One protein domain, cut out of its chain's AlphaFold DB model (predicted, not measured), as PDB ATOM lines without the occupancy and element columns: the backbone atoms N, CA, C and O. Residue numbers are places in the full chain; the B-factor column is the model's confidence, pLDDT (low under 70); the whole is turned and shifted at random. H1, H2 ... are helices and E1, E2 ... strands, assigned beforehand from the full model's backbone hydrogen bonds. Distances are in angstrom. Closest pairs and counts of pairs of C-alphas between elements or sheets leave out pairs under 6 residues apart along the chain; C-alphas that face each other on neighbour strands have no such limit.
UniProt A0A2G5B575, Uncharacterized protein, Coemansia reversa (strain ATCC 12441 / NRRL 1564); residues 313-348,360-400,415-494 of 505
ATOM      1  N   TYR A 313     -92.319 100.818  35.319       96.12
ATOM      2  CA  TYR A 313     -90.953 100.421  35.627       96.12
ATOM      3  C   TYR A 313     -90.402 101.246  36.786       96.12
ATOM      4  O   TYR A 313     -90.353 102.477  36.715       96.12
ATOM      5  N   LEU A 314     -89.924 100.554  37.820       97.50
ATOM      6  CA  LEU A 314     -89.117 101.111  38.902       97.50
ATOM      7  C   LEU A 314     -87.661 100.684  38.704       97.50
ATOM      8  O   LEU A 314     -87.282  99.552  38.994       97.50
ATOM      9  N   PHE A 315     -86.836 101.597  38.216       97.44
ATOM     10  CA  PHE A 315     -85.402 101.397  38.061       97.44
ATOM     11  C   PHE A 315     -84.679 101.687  39.374       97.44
ATOM     12  O   PHE A 315     -84.827 102.768  39.944       97.44
ATOM     13  N   VAL A 316     -83.848 100.755  39.831       96.50
ATOM     14  CA  VAL A 316     -83.054 100.905  41.058       96.50
ATOM     15  C   VAL A 316     -81.573 100.865  40.709       96.50
ATOM     16  O   VAL A 316     -81.087  99.886  40.139       96.50
ATOM     17  N   CYS A 317     -80.842 101.928  41.047       93.50
ATOM     18  CA  CYS A 317     -79.400 101.978  40.836       93.50
ATOM     19  C   CYS A 317     -78.697 100.975  41.762       93.50
ATOM     20  O   CYS A 317     -78.682 101.159  42.975       93.50
ATOM     21  N   VAL A 318     -78.058  99.947  41.195       89.50
ATOM     22  CA  VAL A 318     -77.334  98.923  41.979       89.50
ATOM     23  C   VAL A 318     -75.891  99.311  42.313       89.50
ATOM     24  O   VAL A 318     -75.179  98.578  43.009       89.50
ATOM     25  N   LYS A 319     -75.443 100.476  41.832       83.25
ATOM     26  CA  LYS A 319     -74.131 101.019  42.176       83.25
ATOM     27  C   LYS A 319     -74.084 101.385  43.658       83.25
ATOM     28  O   LYS A 319     -75.006 101.981  44.197       83.25
ATOM     29  N   CYS A 320     -72.984 101.012  44.293       67.38
ATOM     30  CA  CYS A 320     -72.691 101.329  45.682       67.38
ATOM     31  C   CYS A 320     -72.509 102.833  45.907       67.38
ATOM     32  O   CYS A 320     -71.867 103.488  45.080       67.38
ATOM     33  N   HIS A 321     -73.012 103.343  47.035       65.56
ATOM     34  CA  HIS A 321     -72.945 104.765  47.388       65.56
ATOM     35  C   HIS A 321     -72.425 105.047  48.812       65.56
ATOM     36  O   HIS A 321     -72.741 106.076  49.396       65.56
ATOM     37  N   ARG A 322     -71.601 104.184  49.423       57.53
ATOM     38  CA  ARG A 322     -71.015 104.551  50.728       57.53
ATOM     39  C   ARG A 322     -70.019 105.700  50.564       57.53
ATOM     40  O   ARG A 322     -68.915 105.509  50.066       57.53
ATOM     41  N   GLN A 323     -70.432 106.883  51.007       50.44
ATOM     42  CA  GLN A 323     -69.577 108.040  51.259       50.44
ATOM     43  C   GLN A 323     -69.155 108.035  52.735       50.44
ATOM     44  O   GLN A 323     -69.482 108.946  53.488       50.44
ATOM     45  N   SER A 324     -68.481 106.980  53.193       46.09
ATOM     46  CA  SER A 324     -67.765 107.080  54.466       46.09
ATOM     47  C   SER A 324     -66.480 107.864  54.203       46.09
ATOM     48  O   SER A 324     -65.779 107.616  53.221       46.09
ATOM     49  N   THR A 325     -66.179 108.835  55.064       43.56
ATOM     50  CA  THR A 325     -65.041 109.765  54.952       43.56
ATOM     51  C   THR A 325     -63.672 109.076  54.903       43.56
ATOM     52  O   THR A 325     -62.700 109.709  54.501       43.56
ATOM     53  N   ASN A 326     -63.607 107.781  55.231       43.81
ATOM     54  CA  ASN A 326     -62.403 106.949  55.156       43.81
ATOM     55  C   ASN A 326     -62.533 105.757  54.187       43.81
ATOM     56  O   ASN A 326     -61.576 105.004  54.004       43.81
ATOM     57  N   GLU A 327     -63.689 105.571  53.549       47.47
ATOM     58  CA  GLU A 327     -63.941 104.480  52.608       47.47
ATOM     59  C   GLU A 327     -63.996 105.040  51.190       47.47
ATOM     60  O   GLU A 327     -65.040 105.430  50.669       47.47
ATOM     61  N   VAL A 328     -62.841 105.060  50.528       43.94
ATOM     62  CA  VAL A 328     -62.803 105.260  49.081       43.94
ATOM     63  C   VAL A 328     -63.539 104.078  48.452       43.94
ATOM     64  O   VAL A 328     -63.059 102.944  48.497       43.94
ATOM     65  N   CYS A 329     -64.707 104.333  47.855       42.91
ATOM     66  CA  CYS A 329     -65.319 103.429  46.886       42.91
ATOM     67  C   CYS A 329     -64.376 103.323  45.683       42.91
ATOM     68  O   CYS A 329     -64.552 104.002  44.670       42.91
ATOM     69  N   GLU A 330     -63.330 102.511  45.807       41.78
ATOM     70  CA  GLU A 330     -62.414 102.261  44.711       41.78
ATOM     71  C   GLU A 330     -63.218 101.562  43.614       41.78
ATOM     72  O   GLU A 330     -63.831 100.511  43.826       41.78
ATOM     73  N   LYS A 331     -63.280 102.203  42.445       41.69
ATOM     74  CA  LYS A 331     -63.915 101.674  41.242       41.69
ATOM     75  C   LYS A 331     -63.072 100.498  40.747       41.69
ATOM     76  O   LYS A 331     -62.358 100.616  39.762       41.69
ATOM     77  N   ILE A 332     -63.142  99.359  41.431       41.50
ATOM     78  CA  ILE A 332     -62.559  98.117  40.938       41.50
ATOM     79  C   ILE A 332     -63.563  97.550  39.937       41.50
ATOM     80  O   ILE A 332     -64.420  96.724  40.257       41.50
ATOM     81  N   CYS A 333     -63.489  98.059  38.709       36.44
ATOM     82  CA  CYS A 333     -63.941  97.318  37.545       36.44
ATOM     83  C   CYS A 333     -63.005  96.108  37.432       36.44
ATOM     84  O   CYS A 333     -61.893  96.238  36.941       36.44
ATOM     85  N   SER A 334     -63.388  94.947  37.972       40.09
ATOM     86  CA  SER A 334     -62.709  93.713  37.577       40.09
ATOM     87  C   SER A 334     -63.186  93.367  36.172       40.09
ATOM     88  O   SER A 334     -64.360  93.042  35.985       40.09
ATOM     89  N   ASP A 335     -62.259  93.411  35.219       42.34
ATOM     90  CA  ASP A 335     -62.469  93.245  33.771       42.34
ATOM     91  C   ASP A 335     -63.156  91.934  33.347       42.34
ATOM     92  O   ASP A 335     -63.504  91.771  32.184       42.34
ATOM     93  N   LYS A 336     -63.373  90.982  34.264       44.06
ATOM     94  CA  LYS A 336     -63.898  89.646  33.943       44.06
ATOM     95  C   LYS A 336     -65.391  89.449  34.216       44.06
ATOM     96  O   LYS A 336     -65.993  88.606  33.566       44.06
ATOM     97  N   ASP A 337     -65.997  90.247  35.102       42.91
ATOM     98  CA  ASP A 337     -67.409  90.064  35.488       42.91
ATOM     99  C   ASP A 337     -68.294  91.284  35.166       42.91
ATOM    100  O   ASP A 337     -69.513  91.199  35.275       42.91
ATOM    101  N   GLY A 338     -67.717  92.453  34.852       42.84
ATOM    102  CA  GLY A 338     -68.477  93.692  34.604       42.84
ATOM    103  C   GLY A 338     -69.259  94.242  35.815       42.84
ATOM    104  O   GLY A 338     -69.918  95.276  35.713       42.84
ATOM    105  N   VAL A 339     -69.185  93.588  36.981       40.72
ATOM    106  CA  VAL A 339     -69.916  93.979  38.194       40.72
ATOM    107  C   VAL A 339     -69.048  94.882  39.071       40.72
ATOM    108  O   VAL A 339     -68.049  94.443  39.639       40.72
ATOM    109  N   LEU A 340     -69.472  96.138  39.236       39.66
ATOM    110  CA  LEU A 340     -68.895  97.085  40.195       39.66
ATOM    111  C   LEU A 340     -69.094  96.564  41.628       39.66
ATOM    112  O   LEU A 340     -70.229  96.429  42.087       39.66
ATOM    113  N   ARG A 341     -68.003  96.294  42.354       41.28
ATOM    114  CA  ARG A 341     -68.046  95.878  43.767       41.28
ATOM    115  C   ARG A 341     -67.410  96.939  44.651       41.28
ATOM    116  O   ARG A 341     -66.282  97.349  44.407       41.28
ATOM    117  N   CYS A 342     -68.104  97.319  45.720       41.66
ATOM    118  CA  CYS A 342     -67.483  98.031  46.831       41.66
ATOM    119  C   CYS A 342     -66.701  97.046  47.691       41.66
ATOM    120  O   CYS A 342     -67.286  96.115  48.249       41.66
ATOM    121  N   LYS A 343     -65.393  97.255  47.833       39.94
ATOM    122  CA  LYS A 343     -64.619  96.627  48.906       39.94
ATOM    123  C   LYS A 343     -64.554  97.600  50.076       39.94
ATOM    124  O   LYS A 343     -63.916  98.638  49.980       39.94
ATOM    125  N   LEU A 344     -65.198  97.236  51.180       38.88
ATOM    126  CA  LEU A 344     -64.960  97.874  52.470       38.88
ATOM    127  C   LEU A 344     -63.570  97.442  52.947       38.88
ATOM    128  O   LEU A 344     -63.365  96.259  53.225       38.88
ATOM    129  N   ARG A 345     -62.612  98.372  53.014       41.34
ATOM    130  CA  ARG A 345     -61.395  98.181  53.812       41.34
ATOM    131  C   ARG A 345     -61.672  98.779  55.191       41.34
ATOM    132  O   ARG A 345     -61.749 100.000  55.281       41.34
ATOM    133  N   PRO A 346     -61.853  97.970  56.247       44.53
ATOM    134  CA  PRO A 346     -61.919  98.524  57.591       44.53
ATOM    135  C   PRO A 346     -60.580  99.209  57.883       44.53
ATOM    136  O   PRO A 346     -59.528  98.586  57.740       44.53
ATOM    137  N   GLY A 347     -60.608 100.486  58.267       42.44
ATOM    138  CA  GLY A 347     -59.400 101.270  58.561       42.44
ATOM    139  C   GLY A 347     -58.618 100.789  59.789       42.44
ATOM    140  O   GLY A 347     -57.546 101.305  60.076       42.44
ATOM    141  N   ASN A 348     -59.149  99.814  60.527       51.34
ATOM    142  CA  ASN A 348     -58.693  99.479  61.871       51.34
ATOM    143  C   ASN A 348     -58.976  98.023  62.289       51.34
ATOM    144  O   ASN A 348     -58.873  97.704  63.466       51.34
ATOM    145  N   MET A 360     -82.813  93.285  61.469       43.78
ATOM    146  CA  MET A 360     -82.244  92.859  60.193       43.78
ATOM    147  C   MET A 360     -82.887  93.557  58.979       43.78
ATOM    148  O   MET A 360     -84.116  93.556  58.856       43.78
ATOM    149  N   PRO A 361     -82.096  94.008  57.986       48.28
ATOM    150  CA  PRO A 361     -82.619  94.152  56.635       48.28
ATOM    151  C   PRO A 361     -83.141  92.786  56.164       48.28
ATOM    152  O   PRO A 361     -82.537  91.750  56.449       48.28
ATOM    153  N   MET A 362     -84.236  92.769  55.397       53.34
ATOM    154  CA  MET A 362     -84.867  91.534  54.891       53.34
ATOM    155  C   MET A 362     -83.942  90.648  54.043       53.34
ATOM    156  O   MET A 362     -84.312  89.532  53.677       53.34
ATOM    157  N   THR A 363     -82.734  91.116  53.729       55.47
ATOM    158  CA  THR A 363     -81.698  90.303  53.120       55.47
ATOM    159  C   THR A 363     -80.370  90.388  53.884       55.47
ATOM    160  O   THR A 363     -79.940  91.477  54.269       55.47
ATOM    161  N   PRO A 364     -79.661  89.255  54.070       57.22
ATOM    162  CA  PRO A 364     -78.353  89.249  54.719       57.22
ATOM    163  C   PRO A 364     -77.354  90.122  53.942       57.22
ATOM    164  O   PRO A 364     -77.362  90.146  52.708       57.22
ATOM    165  N   LYS A 365     -76.462  90.817  54.662       56.19
ATOM    166  CA  LYS A 365     -75.452  91.745  54.100       56.19
ATOM    167  C   LYS A 365     -74.382  91.054  53.226       56.19
ATOM    168  O   LYS A 365     -73.573  91.731  52.583       56.19
ATOM    169  N   MET A 366     -74.373  89.719  53.170       50.91
ATOM    170  CA  MET A 366     -73.421  88.903  52.405       50.91
ATOM    171  C   MET A 366     -74.135  88.005  51.379       50.91
ATOM    172  O   MET A 366     -75.232  87.509  51.629       50.91
ATOM    173  N   TYR A 367     -73.519  87.814  50.207       48.53
ATOM    174  CA  TYR A 367     -73.893  86.782  49.227       48.53
ATOM    175  C   TYR A 367     -73.555  85.380  49.754       48.53
ATOM    176  O   TYR A 367     -72.650  85.237  50.576       48.53
ATOM    177  N   MET A 368     -74.193  84.346  49.190       45.12
ATOM    178  CA  MET A 368     -73.769  82.942  49.362       45.12
ATOM    179  C   MET A 368     -72.299  82.728  48.948       45.12
ATOM    180  O   MET A 368     -71.613  81.879  49.500       45.12
ATOM    181  N   ASP A 369     -71.782  83.583  48.059       45.19
ATOM    182  CA  ASP A 369     -70.390  83.597  47.594       45.19
ATOM    183  C   ASP A 369     -69.416  84.348  48.536       45.19
ATOM    184  O   ASP A 369     -68.295  84.672  48.140       45.19
ATOM    185  N   GLY A 370     -69.848  84.758  49.737       49.94
ATOM    186  CA  GLY A 370     -69.020  85.493  50.710       49.94
ATOM    187  C   GLY A 370     -68.726  86.963  50.359       49.94
ATOM    188  O   GLY A 370     -67.939  87.629  51.032       49.94
ATOM    189  N   ARG A 371     -69.349  87.513  49.309       44.56
ATOM    190  CA  ARG A 371     -69.164  88.913  48.871       44.56
ATOM    191  C   ARG A 371     -70.128  89.857  49.605       44.56
ATOM    192  O   ARG A 371     -71.311  89.549  49.723       44.56
ATOM    193  N   ARG A 372     -69.652  91.022  50.069       52.12
ATOM    194  CA  ARG A 372     -70.497  92.058  50.705       52.12
ATOM    195  C   ARG A 372     -71.377  92.754  49.663       52.12
ATOM    196  O   ARG A 372     -70.895  93.089  48.578       52.12
ATOM    197  N   LYS A 373     -72.655  92.967  49.980       57.50
ATOM    198  CA  LYS A 373     -73.591  93.656  49.080       57.50
ATOM    199  C   LYS A 373     -73.292  95.156  49.027       57.50
ATOM    200  O   LYS A 373     -72.904  95.762  50.021       57.50
ATOM    201  N   THR A 374     -73.459  95.751  47.847       65.50
ATOM    202  CA  THR A 374     -73.459  97.208  47.685       65.50
ATOM    203  C   THR A 374     -74.786  97.771  48.193       65.50
ATOM    204  O   THR A 374     -75.817  97.113  48.059       65.50
ATOM    205  N   THR A 375     -74.778  98.991  48.728       80.56
ATOM    206  CA  THR A 375     -75.971  99.669  49.272       80.56
ATOM    207  C   THR A 375     -77.129  99.697  48.266       80.56
ATOM    208  O   THR A 375     -78.231  99.240  48.553       80.56
ATOM    209  N   GLY A 376     -76.847 100.068  47.011       86.94
ATOM    210  CA  GLY A 376     -77.848 100.077  45.942       86.94
ATOM    211  C   GLY A 376     -78.385  98.688  45.573       86.94
ATOM    212  O   GLY A 376     -79.559  98.538  45.237       86.94
ATOM    213  N   ARG A 377     -77.555  97.636  45.664       86.12
ATOM    214  CA  ARG A 377     -78.010  96.253  45.443       86.12
ATOM    215  C   ARG A 377     -78.876  95.759  46.599       86.12
ATOM    216  O   ARG A 377     -79.855  95.067  46.337       86.12
ATOM    217  N   MET A 378     -78.541  96.126  47.838       87.25
ATOM    218  CA  MET A 378     -79.379  95.839  49.005       87.25
ATOM    219  C   MET A 378     -80.745  96.503  48.866       87.25
ATOM    220  O   MET A 378     -81.752  95.815  49.001       87.25
ATOM    221  N   LEU A 379     -80.788  97.787  48.491       91.31
ATOM    222  CA  LEU A 379     -82.046  98.491  48.240       91.31
ATOM    223  C   LEU A 379     -82.896  97.764  47.188       91.31
ATOM    224  O   LEU A 379     -84.081  97.532  47.404       91.31
ATOM    225  N   PHE A 380     -82.292  97.358  46.067       93.69
ATOM    226  CA  PHE A 380     -82.994  96.609  45.020       93.69
ATOM    227  C   PHE A 380     -83.569  95.278  45.527       93.69
ATOM    228  O   PHE A 380     -84.734  94.970  45.273       93.69
ATOM    229  N   GLU A 381     -82.766  94.477  46.230       91.44
ATOM    230  CA  GLU A 381     -83.196  93.168  46.730       91.44
ATOM    231  C   GLU A 381     -84.273  93.303  47.816       91.44
ATOM    232  O   GLU A 381     -85.259  92.564  47.783       91.44
ATOM    233  N   ASN A 382     -84.140  94.288  48.707       93.00
ATOM    234  CA  ASN A 382     -85.126  94.568  49.747       93.00
ATOM    235  C   ASN A 382     -86.449  95.067  49.149       93.00
ATOM    236  O   ASN A 382     -87.503  94.556  49.521       93.00
ATOM    237  N   LEU A 383     -86.418  95.980  48.169       94.94
ATOM    238  CA  LEU A 383     -87.622  96.437  47.462       94.94
ATOM    239  C   LEU A 383     -88.317  95.295  46.721       94.94
ATOM    240  O   LEU A 383     -89.539  95.187  46.768       94.94
ATOM    241  N   ARG A 384     -87.554  94.420  46.058       94.44
ATOM    242  CA  ARG A 384     -88.115  93.253  45.366       94.44
ATOM    243  C   ARG A 384     -88.780  92.285  46.345       94.44
ATOM    244  O   ARG A 384     -89.868  91.792  46.050       94.44
ATOM    245  N   ALA A 385     -88.141  92.018  47.484       91.81
ATOM    246  CA  ALA A 385     -88.700  91.163  48.526       91.81
ATOM    247  C   ALA A 385     -89.970  91.777  49.135       91.81
ATOM    248  O   ALA A 385     -90.988  91.092  49.226       91.81
ATOM    249  N   LEU A 386     -89.936  93.069  49.476       93.50
ATOM    250  CA  LEU A 386     -91.081  93.790  50.038       93.50
ATOM    251  C   LEU A 386     -92.260  93.831  49.060       93.50
ATOM    252  O   LEU A 386     -93.395  93.554  49.435       93.50
ATOM    253  N   HIS A 387     -91.985  94.103  47.786       93.31
ATOM    254  CA  HIS A 387     -92.999  94.093  46.741       93.31
ATOM    255  C   HIS A 387     -93.641  92.708  46.587       93.31
ATOM    256  O   HIS A 387     -94.861  92.602  46.573       93.31
ATOM    257  N   ALA A 388     -92.848  91.632  46.564       90.12
ATOM    258  CA  ALA A 388     -93.389  90.272  46.512       90.12
ATOM    259  C   ALA A 388     -94.275  89.945  47.731       90.12
ATOM    260  O   ALA A 388     -95.303  89.284  47.586       90.12
ATOM    261  N   GLN A 389     -93.913  90.435  48.922       90.38
ATOM    262  CA  GLN A 389     -94.744  90.294  50.121       90.38
ATOM    263  C   GLN A 389     -96.067  91.063  50.003       90.38
ATOM    264  O   GLN A 389     -97.109  90.514  50.366       90.38
ATOM    265  N   HIS A 390     -96.043  92.296  49.485       90.69
ATOM    266  CA  HIS A 390     -97.253  93.091  49.250       90.69
ATOM    267  C   HIS A 390     -98.189  92.399  48.257       90.69
ATOM    268  O   HIS A 390     -99.381  92.279  48.530       90.69
ATOM    269  N   GLU A 391     -97.657  91.888  47.146       88.19
ATOM    270  CA  GLU A 391     -98.460  91.189  46.140       88.19
ATOM    271  C   GLU A 391     -99.060  89.895  46.708       88.19
ATOM    272  O   GLU A 391    -100.267  89.691  46.612       88.19
ATOM    273  N   HIS A 392     -98.278  89.085  47.431       86.00
ATOM    274  CA  HIS A 392     -98.797  87.891  48.105       86.00
ATOM    275  C   HIS A 392     -99.875  88.230  49.154       86.00
ATOM    276  O   HIS A 392    -100.854  87.501  49.319       86.00
ATOM    277  N   MET A 393     -99.733  89.347  49.876       87.69
ATOM    278  CA  MET A 393    -100.755  89.812  50.817       87.69
ATOM    279  C   MET A 393    -102.038  90.234  50.090       87.69
ATOM    280  O   MET A 393    -103.125  89.831  50.510       87.69
ATOM    281  N   LYS A 394    -101.929  90.983  48.984       85.50
ATOM    282  CA  LYS A 394    -103.070  91.380  48.139       85.50
ATOM    283  C   LYS A 394    -103.788  90.167  47.556       85.50
ATOM    284  O   LYS A 394    -105.014  90.110  47.612       85.50
ATOM    285  N   GLU A 395    -103.046  89.175  47.070       82.25
ATOM    286  CA  GLU A 395    -103.602  87.912  46.578       82.25
ATOM    287  C   GLU A 395    -104.377  87.178  47.677       82.25
ATOM    288  O   GLU A 395    -105.525  86.789  47.470       82.25
ATOM    289  N   ARG A 396    -103.809  87.050  48.883       82.94
ATOM    290  CA  ARG A 396    -104.503  86.409  50.013       82.94
ATOM    291  C   ARG A 396    -105.785  87.137  50.412       82.94
ATOM    292  O   ARG A 396    -106.770  86.481  50.748       82.94
ATOM    293  N   ILE A 397    -105.780  88.469  50.369       83.75
ATOM    294  CA  ILE A 397    -106.976  89.282  50.625       83.75
ATOM    295  C   ILE A 397    -108.018  89.057  49.518       83.75
ATOM    296  O   ILE A 397    -109.195  88.880  49.823       83.75
ATOM    297  N   ALA A 398    -107.597  89.006  48.253       81.31
ATOM    298  CA  ALA A 398    -108.489  88.830  47.107       81.31
ATOM    299  C   ALA A 398    -109.090  87.414  47.001       81.31
ATOM    300  O   ALA A 398    -110.225  87.266  46.542       81.31
ATOM    301  N   CYS A 399    -108.356  86.374  47.411       72.94
ATOM    302  CA  CYS A 399    -108.763  84.974  47.234       72.94
ATOM    303  C   CYS A 399    -109.487  84.349  48.441       72.94
ATOM    304  O   CYS A 399    -110.040  83.256  48.313       72.94
ATOM    305  N   GLY A 400    -109.515  85.015  49.601       69.12
ATOM    306  CA  GLY A 400    -110.089  84.466  50.834       69.12
ATOM    307  C   GLY A 400    -109.309  83.258  51.405       69.12
ATOM    308  O   GLY A 400    -108.352  82.776  50.803       69.12
ATOM    309  N   LYS A 415    -102.794  90.764  38.323       71.06
ATOM    310  CA  LYS A 415    -101.369  90.690  37.972       71.06
ATOM    311  C   LYS A 415    -100.658  91.982  38.367       71.06
ATOM    312  O   LYS A 415    -101.179  93.079  38.149       71.06
ATOM    313  N   SER A 416     -99.446  91.833  38.893       77.12
ATOM    314  CA  SER A 416     -98.622  92.969  39.280       77.12
ATOM    315  C   SER A 416     -98.332  93.876  38.087       77.12
ATOM    316  O   SER A 416     -97.816  93.429  37.064       77.12
ATOM    317  N   ARG A 417     -98.652  95.165  38.235       88.69
ATOM    318  CA  ARG A 417     -98.433  96.194  37.204       88.69
ATOM    319  C   ARG A 417     -97.064  96.875  37.318       88.69
ATOM    320  O   ARG A 417     -96.729  97.703  36.472       88.69
ATOM    321  N   LEU A 418     -96.291  96.559  38.361       93.56
ATOM    322  CA  LEU A 418     -95.002  97.180  38.661       93.56
ATOM    323  C   LEU A 418     -93.848  96.215  38.411       93.56
ATOM    324  O   LEU A 418     -93.764  95.141  39.009       93.56
ATOM    325  N   ARG A 419     -92.882  96.650  37.606       93.94
ATOM    326  CA  ARG A 419     -91.646  95.917  37.357       93.94
ATOM    327  C   ARG A 419     -90.453  96.635  37.977       93.94
ATOM    328  O   ARG A 419     -90.068  97.717  37.543       93.94
ATOM    329  N   ILE A 420     -89.828  95.999  38.967       95.50
ATOM    330  CA  ILE A 420     -88.616  96.514  39.618       95.50
ATOM    331  C   ILE A 420     -87.387  96.007  38.860       95.50
ATOM    332  O   ILE A 420     -87.132  94.801  38.804       95.50
ATOM    333  N   VAL A 421     -86.618  96.921  38.271       95.69
ATOM    334  CA  VAL A 421     -85.491  96.618  37.381       95.69
ATOM    335  C   VAL A 421     -84.185  97.151  37.977       95.69
ATOM    336  O   VAL A 421     -84.090  98.342  38.281       95.69
ATOM    337  N   PRO A 422     -83.144  96.315  38.121       94.75
ATOM    338  CA  PRO A 422     -81.833  96.797  38.523       94.75
ATOM    339  C   PRO A 422     -81.153  97.504  37.344       94.75
ATOM    340  O   PRO A 422     -81.112  96.972  36.235       94.75
ATOM    341  N   VAL A 423     -80.574  98.679  37.582       93.31
ATOM    342  CA  VAL A 423     -79.794  99.425  36.582       93.31
ATOM    343  C   VAL A 423     -78.414  99.774  37.118       93.31
ATOM    344  O   VAL A 423     -78.246 100.092  38.295       93.31
ATOM    345  N   ASN A 424     -77.405  99.737  36.249       86.44
ATOM    346  CA  ASN A 424     -76.014  99.928  36.665       86.44
ATOM    347  C   ASN A 424     -75.729 101.340  37.185       86.44
ATOM    348  O   ASN A 424     -74.905 101.502  38.080       86.44
ATOM    349  N   CYS A 425     -76.359 102.371  36.620       87.31
ATOM    350  CA  CYS A 425     -76.124 103.756  37.011       87.31
ATOM    351  C   CYS A 425     -77.301 104.639  36.588       87.31
ATOM    352  O   CYS A 425     -77.791 104.514  35.471       87.31
ATOM    353  N   LEU A 426     -77.704 105.562  37.465       92.62
ATOM    354  CA  LEU A 426     -78.673 106.630  37.176       92.62
ATOM    355  C   LEU A 426     -78.022 108.027  37.221       92.62
ATOM    356  O   LEU A 426     -78.693 109.034  37.415       92.62
ATOM    357  N   SER A 427     -76.694 108.077  37.096       89.44
ATOM    358  CA  SER A 427     -75.871 109.295  37.010       89.44
ATOM    359  C   SER A 427     -75.960 110.266  38.195       89.44
ATOM    360  O   SER A 427     -75.413 111.359  38.121       89.44
ATOM    361  N   MET A 428     -76.550 109.852  39.320       89.25
ATOM    362  CA  MET A 428     -76.649 110.667  40.536       89.25
ATOM    363  C   MET A 428     -75.855 110.081  41.713       89.25
ATOM    364  O   MET A 428     -76.320 110.018  42.846       89.25
ATOM    365  N   CYS A 429     -74.617 109.656  41.444       83.56
ATOM    366  CA  CYS A 429     -73.725 109.020  42.423       83.56
ATOM    367  C   CYS A 429     -73.224 109.942  43.547       83.56
ATOM    368  O   CYS A 429     -72.298 109.556  44.240       83.56
ATOM    369  N   HIS A 430     -73.730 111.166  43.702       81.19
ATOM    370  CA  HIS A 430     -73.448 112.011  44.871       81.19
ATOM    371  C   HIS A 430     -74.614 111.996  45.876       81.19
ATOM    372  O   HIS A 430     -74.396 112.283  47.046       81.19
ATOM    373  N   LEU A 431     -75.809 111.571  45.441       86.44
ATOM    374  CA  LEU A 431     -77.039 111.452  46.234       86.44
ATOM    375  C   LEU A 431     -77.588 110.018  46.179       86.44
ATOM    376  O   LEU A 431     -78.790 109.822  46.046       86.44
ATOM    377  N   GLY A 432     -76.732 108.999  46.188       81.56
ATOM    378  CA  GLY A 432     -77.186 107.614  46.272       81.56
ATOM    379  C   GLY A 432     -77.777 107.253  47.649       81.56
ATOM    380  O   GLY A 432     -77.498 107.916  48.641       81.56
ATOM    381  N   ASN A 433     -78.607 106.216  47.737       90.25
ATOM    382  CA  ASN A 433     -79.073 105.396  46.613       90.25
ATOM    383  C   ASN A 433     -80.143 106.128  45.779       90.25
ATOM    384  O   ASN A 433     -80.869 106.981  46.287       90.25
ATOM    385  N   VAL A 434     -80.213 105.808  44.481       94.69
ATOM    386  CA  VAL A 434     -81.069 106.510  43.506       94.69
ATOM    387  C   VAL A 434     -82.024 105.531  42.847       94.69
ATOM    388  O   VAL A 434     -81.620 104.441  42.430       94.69
ATOM    389  N   ILE A 435     -83.271 105.959  42.698       97.31
ATOM    390  CA  ILE A 435     -84.320 105.232  41.986       97.31
ATOM    391  C   ILE A 435     -84.936 106.119  40.904       97.31
ATOM    392  O   ILE A 435     -84.905 107.349  41.004       97.31
ATOM    393  N   ALA A 436     -85.514 105.506  39.878       97.69
ATOM    394  CA  ALA A 436     -86.293 106.202  38.867       97.69
ATOM    395  C   ALA A 436     -87.579 105.442  38.531       97.69
ATOM    396  O   ALA A 436     -87.581 104.218  38.489       97.69
ATOM    397  N   MET A 437     -88.659 106.172  38.274       97.19
ATOM    398  CA  MET A 437     -89.952 105.629  37.861       97.19
ATOM    399  C   MET A 437     -90.253 106.076  36.435       97.19
ATOM    400  O   MET A 437     -90.067 107.252  36.111       97.19
ATOM    401  N   SER A 438     -90.732 105.165  35.593       95.94
ATOM    402  CA  SER A 438     -91.166 105.491  34.236       95.94
ATOM    403  C   SER A 438     -92.303 104.584  33.787       95.94
ATOM    404  O   SER A 438     -92.357 103.409  34.145       95.94
ATOM    405  N   ALA A 439     -93.196 105.137  32.976       94.56
ATOM    406  CA  ALA A 439     -94.215 104.403  32.252       94.56
ATOM    407  C   ALA A 439     -94.566 105.147  30.953       94.56
ATOM    408  O   ALA A 439     -94.430 106.378  30.907       94.56
ATOM    409  N   PRO A 440     -95.019 104.444  29.902       91.19
ATOM    410  CA  PRO A 440     -95.419 105.070  28.646       91.19
ATOM    411  C   PRO A 440     -96.481 106.154  28.860       91.19
ATOM    412  O   PRO A 440     -97.462 105.943  29.569       91.19
ATOM    413  N   GLY A 441     -96.279 107.329  28.258       90.56
ATOM    414  CA  GLY A 441     -97.225 108.450  28.333       90.56
ATOM    415  C   GLY A 441     -97.321 109.158  29.692       90.56
ATOM    416  O   GLY A 441     -98.040 110.146  29.796       90.56
ATOM    417  N   LYS A 442     -96.582 108.711  30.717       94.50
ATOM    418  CA  LYS A 442     -96.593 109.304  32.060       94.50
ATOM    419  C   LYS A 442     -95.331 110.118  32.349       94.50
ATOM    420  O   LYS A 442     -94.286 109.930  31.727       94.50
ATOM    421  N   PHE A 443     -95.403 111.003  33.343       95.94
ATOM    422  CA  PHE A 443     -94.217 111.692  33.866       95.94
ATOM    423  C   PHE A 443     -93.197 110.694  34.431       95.94
ATOM    424  O   PHE A 443     -93.541 109.838  35.236       95.94
ATOM    425  N   GLY A 444     -91.927 110.822  34.059       96.50
ATOM    426  CA  GLY A 444     -90.819 110.133  34.708       96.50
ATOM    427  C   GLY A 444     -90.389 110.834  35.998       96.50
ATOM    428  O   GLY A 444     -90.430 112.063  36.099       96.50
ATOM    429  N   TYR A 445     -89.940 110.057  36.980       97.56
ATOM    430  CA  TYR A 445     -89.437 110.568  38.257       97.56
ATOM    431  C   TYR A 445     -88.064 110.006  38.566       97.56
ATOM    432  O   TYR A 445     -87.774 108.860  38.236       97.56
ATOM    433  N   GLN A 446     -87.245 110.793  39.256       97.44
ATOM    434  CA  GLN A 446     -85.993 110.333  39.839       97.44
ATOM    435  C   GLN A 446     -85.899 110.810  41.289       97.44
ATOM    436  O   GLN A 446     -86.138 111.990  41.561       97.44
ATOM    437  N   PHE A 447     -85.535 109.909  42.201       97.00
ATOM    438  CA  PHE A 447     -85.352 110.193  43.627       97.00
ATOM    439  C   PHE A 447     -83.968 109.740  44.088       97.00
ATOM    440  O   PHE A 447     -83.458 108.732  43.598       97.00
ATOM    441  N   GLY A 448     -83.366 110.492  45.004       94.31
ATOM    442  CA  GLY A 448     -82.051 110.205  45.584       94.31
ATOM    443  C   GLY A 448     -82.107 110.092  47.103       94.31
ATOM    444  O   GLY A 448     -83.173 110.211  47.691       94.31
ATOM    445  N   ALA A 449     -80.953 109.896  47.734       91.75
ATOM    446  CA  ALA A 449     -80.787 109.792  49.182       91.75
ATOM    447  C   ALA A 449     -81.741 108.764  49.821       91.75
ATOM    448  O   ALA A 449     -82.297 109.009  50.889       91.75
ATOM    449  N   MET A 450     -81.952 107.639  49.129       92.12
ATOM    450  CA  MET A 450     -82.761 106.529  49.628       92.12
ATOM    451  C   MET A 450     -81.885 105.563  50.422       92.12
ATOM    452  O   MET A 450     -80.807 105.180  49.948       92.12
ATOM    453  N   HIS A 451     -82.367 105.130  51.581       88.94
ATOM    454  CA  HIS A 451     -81.645 104.218  52.465       88.94
ATOM    455  C   HIS A 451     -82.135 102.778  52.276       88.94
ATOM    456  O   HIS A 451     -83.331 102.528  52.137       88.94
ATOM    457  N   GLU A 452     -81.208 101.821  52.194       85.88
ATOM    458  CA  GLU A 452     -81.539 100.400  52.004       85.88
ATOM    459  C   GLU A 452     -82.061  99.696  53.264       85.88
ATOM    460  O   GLU A 452     -82.650  98.617  53.161       85.88
ATOM    461  N   ASP A 453     -81.791 100.269  54.430       82.19
ATOM    462  CA  ASP A 453     -82.098  99.765  55.768       82.19
ATOM    463  C   ASP A 453     -83.319 100.454  56.397       82.19
ATOM    464  O   ASP A 453     -84.001  99.842  57.219       82.19
ATOM    465  N   ASP A 454     -83.658 101.672  55.968       87.25
ATOM    466  CA  ASP A 454     -84.849 102.381  56.446       87.25
ATOM    467  C   ASP A 454     -86.134 101.784  55.840       87.25
ATOM    468  O   ASP A 454     -86.447 101.925  54.651       87.25
ATOM    469  N   SER A 455     -86.916 101.111  56.689       88.88
ATOM    470  CA  SER A 455     -88.211 100.543  56.307       88.88
ATOM    471  C   SER A 455     -89.227 101.591  55.843       88.88
ATOM    472  O   SER A 455     -90.041 101.285  54.966       88.88
ATOM    473  N   GLU A 456     -89.157 102.827  56.350       91.38
ATOM    474  CA  GLU A 456     -90.050 103.908  55.929       91.38
ATOM    475  C   GLU A 456     -89.731 104.368  54.507       91.38
ATOM    476  O   GLU A 456     -90.650 104.629  53.729       91.38
ATOM    477  N   ASP A 457     -88.446 104.437  54.143       93.75
ATOM    478  CA  ASP A 457     -88.028 104.769  52.779       93.75
ATOM    479  C   ASP A 457     -88.529 103.695  51.803       93.75
ATOM    480  O   ASP A 457     -89.126 104.023  50.775       93.75
ATOM    481  N   MET A 458     -88.369 102.409  52.136       94.50
ATOM    482  CA  MET A 458     -88.848 101.307  51.291       94.50
ATOM    483  C   MET A 458     -90.371 101.304  51.121       94.50
ATOM    484  O   MET A 458     -90.864 101.155  49.998       94.50
ATOM    485  N   GLN A 459     -91.124 101.512  52.205       94.88
ATOM    486  CA  GLN A 459     -92.584 101.617  52.144       94.88
ATOM    487  C   GLN A 459     -93.026 102.844  51.343       94.88
ATOM    488  O   GLN A 459     -93.911 102.729  50.495       94.88
ATOM    489  N   ALA A 460     -92.374 103.994  51.534       96.00
ATOM    490  CA  ALA A 460     -92.663 105.208  50.780       96.00
ATOM    491  C   ALA A 460     -92.445 105.014  49.270       96.00
ATOM    492  O   ALA A 460     -93.251 105.498  48.475       96.00
ATOM    493  N   ILE A 461     -91.390 104.297  48.862       97.00
ATOM    494  CA  ILE A 461     -91.127 103.968  47.449       97.00
ATOM    495  C   ILE A 461     -92.276 103.161  46.848       97.00
ATOM    496  O   ILE A 461     -92.754 103.510  45.766       97.00
ATOM    497  N   LEU A 462     -92.717 102.101  47.529       96.12
ATOM    498  CA  LEU A 462     -93.795 101.249  47.023       96.12
ATOM    499  C   LEU A 462     -95.144 101.969  47.027       96.12
ATOM    500  O   LEU A 462     -95.863 101.884  46.037       96.12
ATOM    501  N   GLN A 463     -95.449 102.742  48.072       95.12
ATOM    502  CA  GLN A 463     -96.660 103.562  48.125       95.12
ATOM    503  C   GLN A 463     -96.705 104.561  46.963       95.12
ATOM    504  O   GLN A 463     -97.700 104.660  46.253       95.12
ATOM    505  N   PHE A 464     -95.595 105.261  46.709       96.75
ATOM    506  CA  PHE A 464     -95.510 106.161  45.564       96.75
ATOM    507  C   PHE A 464     -95.666 105.420  44.233       96.75
ATOM    508  O   PHE A 464     -96.252 105.965  43.300       96.75
ATOM    509  N   ALA A 465     -95.136 104.199  44.123       95.94
ATOM    510  CA  ALA A 465     -95.311 103.383  42.930       95.94
ATOM    511  C   ALA A 465     -96.789 103.050  42.692       95.94
ATOM    512  O   ALA A 465     -97.254 103.186  41.566       95.94
ATOM    513  N   GLU A 466     -97.534 102.690  43.735       93.50
ATOM    514  CA  GLU A 466     -98.977 102.436  43.656       93.50
ATOM    515  C   GLU A 466     -99.745 103.689  43.212       93.50
ATOM    516  O   GLU A 466    -100.443 103.644  42.196       93.50
ATOM    517  N   ASP A 467     -99.509 104.835  43.861       93.44
ATOM    518  CA  ASP A 467    -100.118 106.119  43.478       93.44
ATOM    519  C   ASP A 467     -99.797 106.499  42.019       93.44
ATOM    520  O   ASP A 467    -100.624 107.036  41.275       93.44
ATOM    521  N   TYR A 468     -98.563 106.228  41.587       95.12
ATOM    522  CA  TYR A 468     -98.095 106.496  40.229       95.12
ATOM    523  C   TYR A 468     -98.767 105.595  39.187       95.12
ATOM    524  O   TYR A 468     -99.097 106.042  38.081       95.12
ATOM    525  N   ILE A 469     -98.981 104.325  39.528       93.69
ATOM    526  CA  ILE A 469     -99.687 103.356  38.688       93.69
ATOM    527  C   ILE A 469    -101.151 103.782  38.517       93.69
ATOM    528  O   ILE A 469    -101.659 103.757  37.393       93.69
ATOM    529  N   GLU A 470    -101.810 104.215  39.593       91.56
ATOM    530  CA  GLU A 470    -103.211 104.658  39.579       91.56
ATOM    531  C   GLU A 470    -103.421 106.000  38.866       91.56
ATOM    532  O   GLU A 470    -104.461 106.222  38.244       91.56
ATOM    533  N   SER A 471    -102.428 106.888  38.897       92.44
ATOM    534  CA  SER A 471    -102.493 108.183  38.216       92.44
ATOM    535  C   SER A 471    -102.499 108.033  36.693       92.44
ATOM    536  O   SER A 471    -101.602 107.409  36.134       92.44
ATOM    537  N   GLN A 472    -103.446 108.664  35.995       90.94
ATOM    538  CA  GLN A 472    -103.544 108.604  34.531       90.94
ATOM    539  C   GLN A 472    -102.296 109.173  33.830       90.94
ATOM    540  O   GLN A 472    -101.686 108.488  33.015       90.94
ATOM    541  N   ASP A 473    -101.863 110.375  34.220       90.19
ATOM    542  CA  ASP A 473    -100.712 111.065  33.614       90.19
ATOM    543  C   ASP A 473     -99.394 110.796  34.369       90.19
ATOM    544  O   ASP A 473     -98.323 111.287  34.004       90.19
ATOM    545  N   GLY A 474     -99.457 110.075  35.494       92.06
ATOM    546  CA  GLY A 474     -98.335 109.873  36.418       92.06
ATOM    547  C   GLY A 474     -97.898 111.133  37.167       92.06
ATOM    548  O   GLY A 474     -96.929 111.095  37.922       92.06
ATOM    549  N   PHE A 475     -98.582 112.264  36.987       94.12
ATOM    550  CA  PHE A 475     -98.239 113.508  37.665       94.12
ATOM    551  C   PHE A 475     -98.704 113.491  39.127       94.12
ATOM    552  O   PHE A 475     -99.894 113.386  39.424       94.12
ATOM    553  N   THR A 476     -97.764 113.667  40.054       91.12
ATOM    554  CA  THR A 476     -98.015 113.719  41.501       91.12
ATOM    555  C   THR A 476     -97.729 115.107  42.082       91.12
ATOM    556  O   THR A 476     -96.686 115.731  41.834       91.12
ATOM    557  N   LYS A 477     -98.661 115.619  42.898       89.50
ATOM    558  CA  LYS A 477     -98.501 116.894  43.616       89.50
ATOM    559  C   LYS A 477     -97.573 116.695  44.814       89.50
ATOM    560  O   LYS A 477     -97.415 115.595  45.322       89.50
ATOM    561  N   ASN A 478     -96.962 117.771  45.316       88.69
ATOM    562  CA  ASN A 478     -96.069 117.658  46.479       88.69
ATOM    563  C   ASN A 478     -96.774 117.085  47.721       88.69
ATOM    564  O   ASN A 478     -96.195 116.287  48.435       88.69
ATOM    565  N   LYS A 479     -98.045 117.452  47.933       88.50
ATOM    566  CA  LYS A 479     -98.845 116.997  49.082       88.50
ATOM    567  C   LYS A 479     -99.284 115.534  49.001       88.50
ATOM    568  O   LYS A 479     -99.585 114.959  50.033       88.50
ATOM    569  N   THR A 480     -99.383 114.971  47.796       88.56
ATOM    570  CA  THR A 480     -99.800 113.573  47.603       88.56
ATOM    571  C   THR A 480     -98.612 112.622  47.653       88.56
ATOM    572  O   THR A 480     -98.806 111.428  47.787       88.56
ATOM    573  N   ARG A 481     -97.378 113.134  47.538       93.56
ATOM    574  CA  ARG A 481     -96.171 112.312  47.627       93.56
ATOM    575  C   ARG A 481     -95.866 111.959  49.086       93.56
ATOM    576  O   ARG A 481     -95.958 112.846  49.938       93.56
ATOM    577  N   PRO A 482     -95.403 110.729  49.365       94.62
ATOM    578  CA  PRO A 482     -94.929 110.358  50.692       94.62
ATOM    579  C   PRO A 482     -93.862 111.341  51.219       94.62
ATOM    580  O   PRO A 482     -92.994 111.772  50.447       94.62
ATOM    581  N   PRO A 483     -93.870 111.701  52.519       92.31
ATOM    582  CA  PRO A 483     -92.990 112.735  53.075       92.31
ATOM    583  C   PRO A 483     -91.494 112.501  52.834       92.31
ATOM    584  O   PRO A 483     -90.752 113.468  52.630       92.31
ATOM    585  N   ARG A 484     -91.053 111.236  52.824       91.50
ATOM    586  CA  ARG A 484     -89.669 110.839  52.516       91.50
ATOM    587  C   ARG A 484     -89.280 111.213  51.077       91.50
ATOM    588  O   ARG A 484     -88.330 111.958  50.861       91.50
ATOM    589  N   LEU A 485     -90.101 110.838  50.096       92.94
ATOM    590  CA  LEU A 485     -89.876 111.123  48.669       92.94
ATOM    591  C   LEU A 485     -90.123 112.585  48.280       92.94
ATOM    592  O   LEU A 485     -89.568 113.074  47.295       92.94
ATOM    593  N   SER A 486     -90.967 113.299  49.030       91.75
ATOM    594  CA  SER A 486     -91.279 114.706  48.751       91.75
ATOM    595  C   SER A 486     -90.032 115.601  48.789       91.75
ATOM    596  O   SER A 486     -89.882 116.476  47.931       91.75
ATOM    597  N   ARG A 487     -89.121 115.323  49.735       90.00
ATOM    598  CA  ARG A 487     -87.863 116.048  49.976       90.00
ATOM    599  C   ARG A 487     -86.735 115.631  49.030       90.00
ATOM    600  O   ARG A 487     -85.864 116.440  48.739       90.00
ATOM    601  N   ASN A 488     -86.801 114.406  48.519       92.88
ATOM    602  CA  ASN A 488     -85.700 113.730  47.835       92.88
ATOM    603  C   ASN A 488     -85.886 113.620  46.312       92.88
ATOM    604  O   ASN A 488     -85.284 112.767  45.658       92.88
ATOM    605  N   ILE A 489     -86.740 114.462  45.727       95.50
ATOM    606  CA  ILE A 489     -86.971 114.476  44.282       95.50
ATOM    607  C   ILE A 489     -85.811 115.156  43.547       95.50
ATOM    608  O   ILE A 489     -85.477 116.306  43.819       95.50
ATOM    609  N   LEU A 490     -85.218 114.442  42.594       95.81
ATOM    610  CA  LEU A 490     -84.092 114.920  41.792       95.81
ATOM    611  C   LEU A 490     -84.559 115.480  40.452       95.81
ATOM    612  O   LEU A 490     -84.126 116.549  40.032       95.81
ATOM    613  N   ALA A 491     -85.468 114.764  39.788       96.19
ATOM    614  CA  ALA A 491     -85.967 115.141  38.476       96.19
ATOM    615  C   ALA A 491     -87.437 114.756  38.292       96.19
ATOM    616  O   ALA A 491     -87.921 113.755  38.828       96.19
ATOM    617  N   ARG A 492     -88.129 115.567  37.487       96.06
ATOM    618  CA  ARG A 492     -89.436 115.270  36.893       96.06
ATOM    619  C   ARG A 492     -89.287 115.402  35.390       96.06
ATOM    620  O   ARG A 492     -88.971 116.485  34.906       96.06
ATOM    621  N   ILE A 493     -89.487 114.305  34.683       95.00
ATOM    622  CA  ILE A 493     -89.265 114.207  33.247       95.00
ATOM    623  C   ILE A 493     -90.650 114.155  32.596       95.00
ATOM    624  O   ILE A 493     -91.392 113.215  32.874       95.00
ATOM    625  N   PRO A 494     -91.067 115.153  31.802       94.50
ATOM    626  CA  PRO A 494     -92.344 115.075  31.101       94.50
ATOM    627  C   PRO A 494     -92.344 113.895  30.117       94.50
ATOM    628  O   PRO A 494     -91.273 113.528  29.619       94.50
TER     629      PRO A 494
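AT A GLANCE: This is residues 313 to 348, 360 to 400 and 415 to 494 of the 505 residues of an uncharacterized protein of Coemansia reversa (strain ATCC 12441 / NRRL 1564) (UniProt A0A2G5B575). A twisted sheet of five strands forms a wall, with helices H1 and H2 over one face and the other face bare; H1, the longest helix, covers E2 and E1 with its first part, residues 375 to 387, and H2 runs along the strands over E1 and touches H1 at a steep tilt. The tiny helix H3 packs on H2 and only grazes the sheet, just before the edge strand E5 in the chain, and two long loops, residues 318 to 348 after E1 and residues 360 to 374 before H1, lie toward the end of the domain where E1 ends and H1 begins. The printed part has 157 residues with three named helices and five named strands, along the chain E1 H1 E2 E3 E4 H2 H3 E5; the sheet's order is E2 E1 E3 E4 E5, mixed. The class is mixed, helices and strands, with under half of the residues, 70, in named elements. The whole is compact, with a radius of gyration of the C-alphas of 16.6 A and spans of 50 by 39 by 29 A.

IN THESE COORDINATES: E1 is residues 313 to 317, 12.8 A long, from C-alpha 313 at (-90.953, 100.421, 35.627). E2 is residues 418 to 423, 15.5 A; E3 is 435 to 438; E4 is 444 to 447; E5 is 489 to 493, ending at (-89.265, 114.207, 33.247). H1 is residues 375 to 399, 36.0 A, from C-alpha 375 at (-75.971, 99.669, 49.272). H2 is residues 455 to 470, 22.8 A, and H3 is 483 to 487.

HOW THE PARTS SIT: E2 and E1 are parallel, with N 314 and O 419 2.9 A apart, within hydrogen-bond range. E1 and E3 are antiparallel, with N 315 and O 436 at 2.7 A. E3 and E4, a hairpin, are antiparallel, with N 437 and O 445 at 2.8 A. E4 and E5 are antiparallel, with N 444 and O 493 at 2.7 A. H1 and H2 are on the same face of the sheet, two layers in all, helices on one face of a sheet. H1 has a height over the sheet of 10.6 A, lies over E2 and E1, and runs along the strands, at 1 degrees to E1 on the local plane. H2, at a height over the sheet of 9.0 A, lies over E1 and, only just, over E3, where 3 of its C-alphas fall. H1 touches H2 with residues 379 to 387 alone, the closest C-alphas being those of Leu 383 and Met 458, 6.3 A, at a steep tilt of 59 degrees, the same way. H2 touches H3, closest at the C-alphas of Asp 457 and Arg 484, 6.3 A; H3 only grazes the sheet. Every O i to N i+4 pair is within hydrogen-bond range in H1 and H2, but 0 of 1 in H3, with 0 of 2 O i to N i+3 pairs.

THE WHOLE: The C-alphas farthest apart are those of Asn 348 and Gly 400, 54.7 A. Residues 349 to 359 and 401 to 414 are not printed; the gaps between C-alphas are 24.5 A and 16.7 A. The links E2 to E3 and H2 to H3 are long. Mean pLDDT of the printed part is 78.7, with residues 320 to 348, 360 to 374 and 400 under 70.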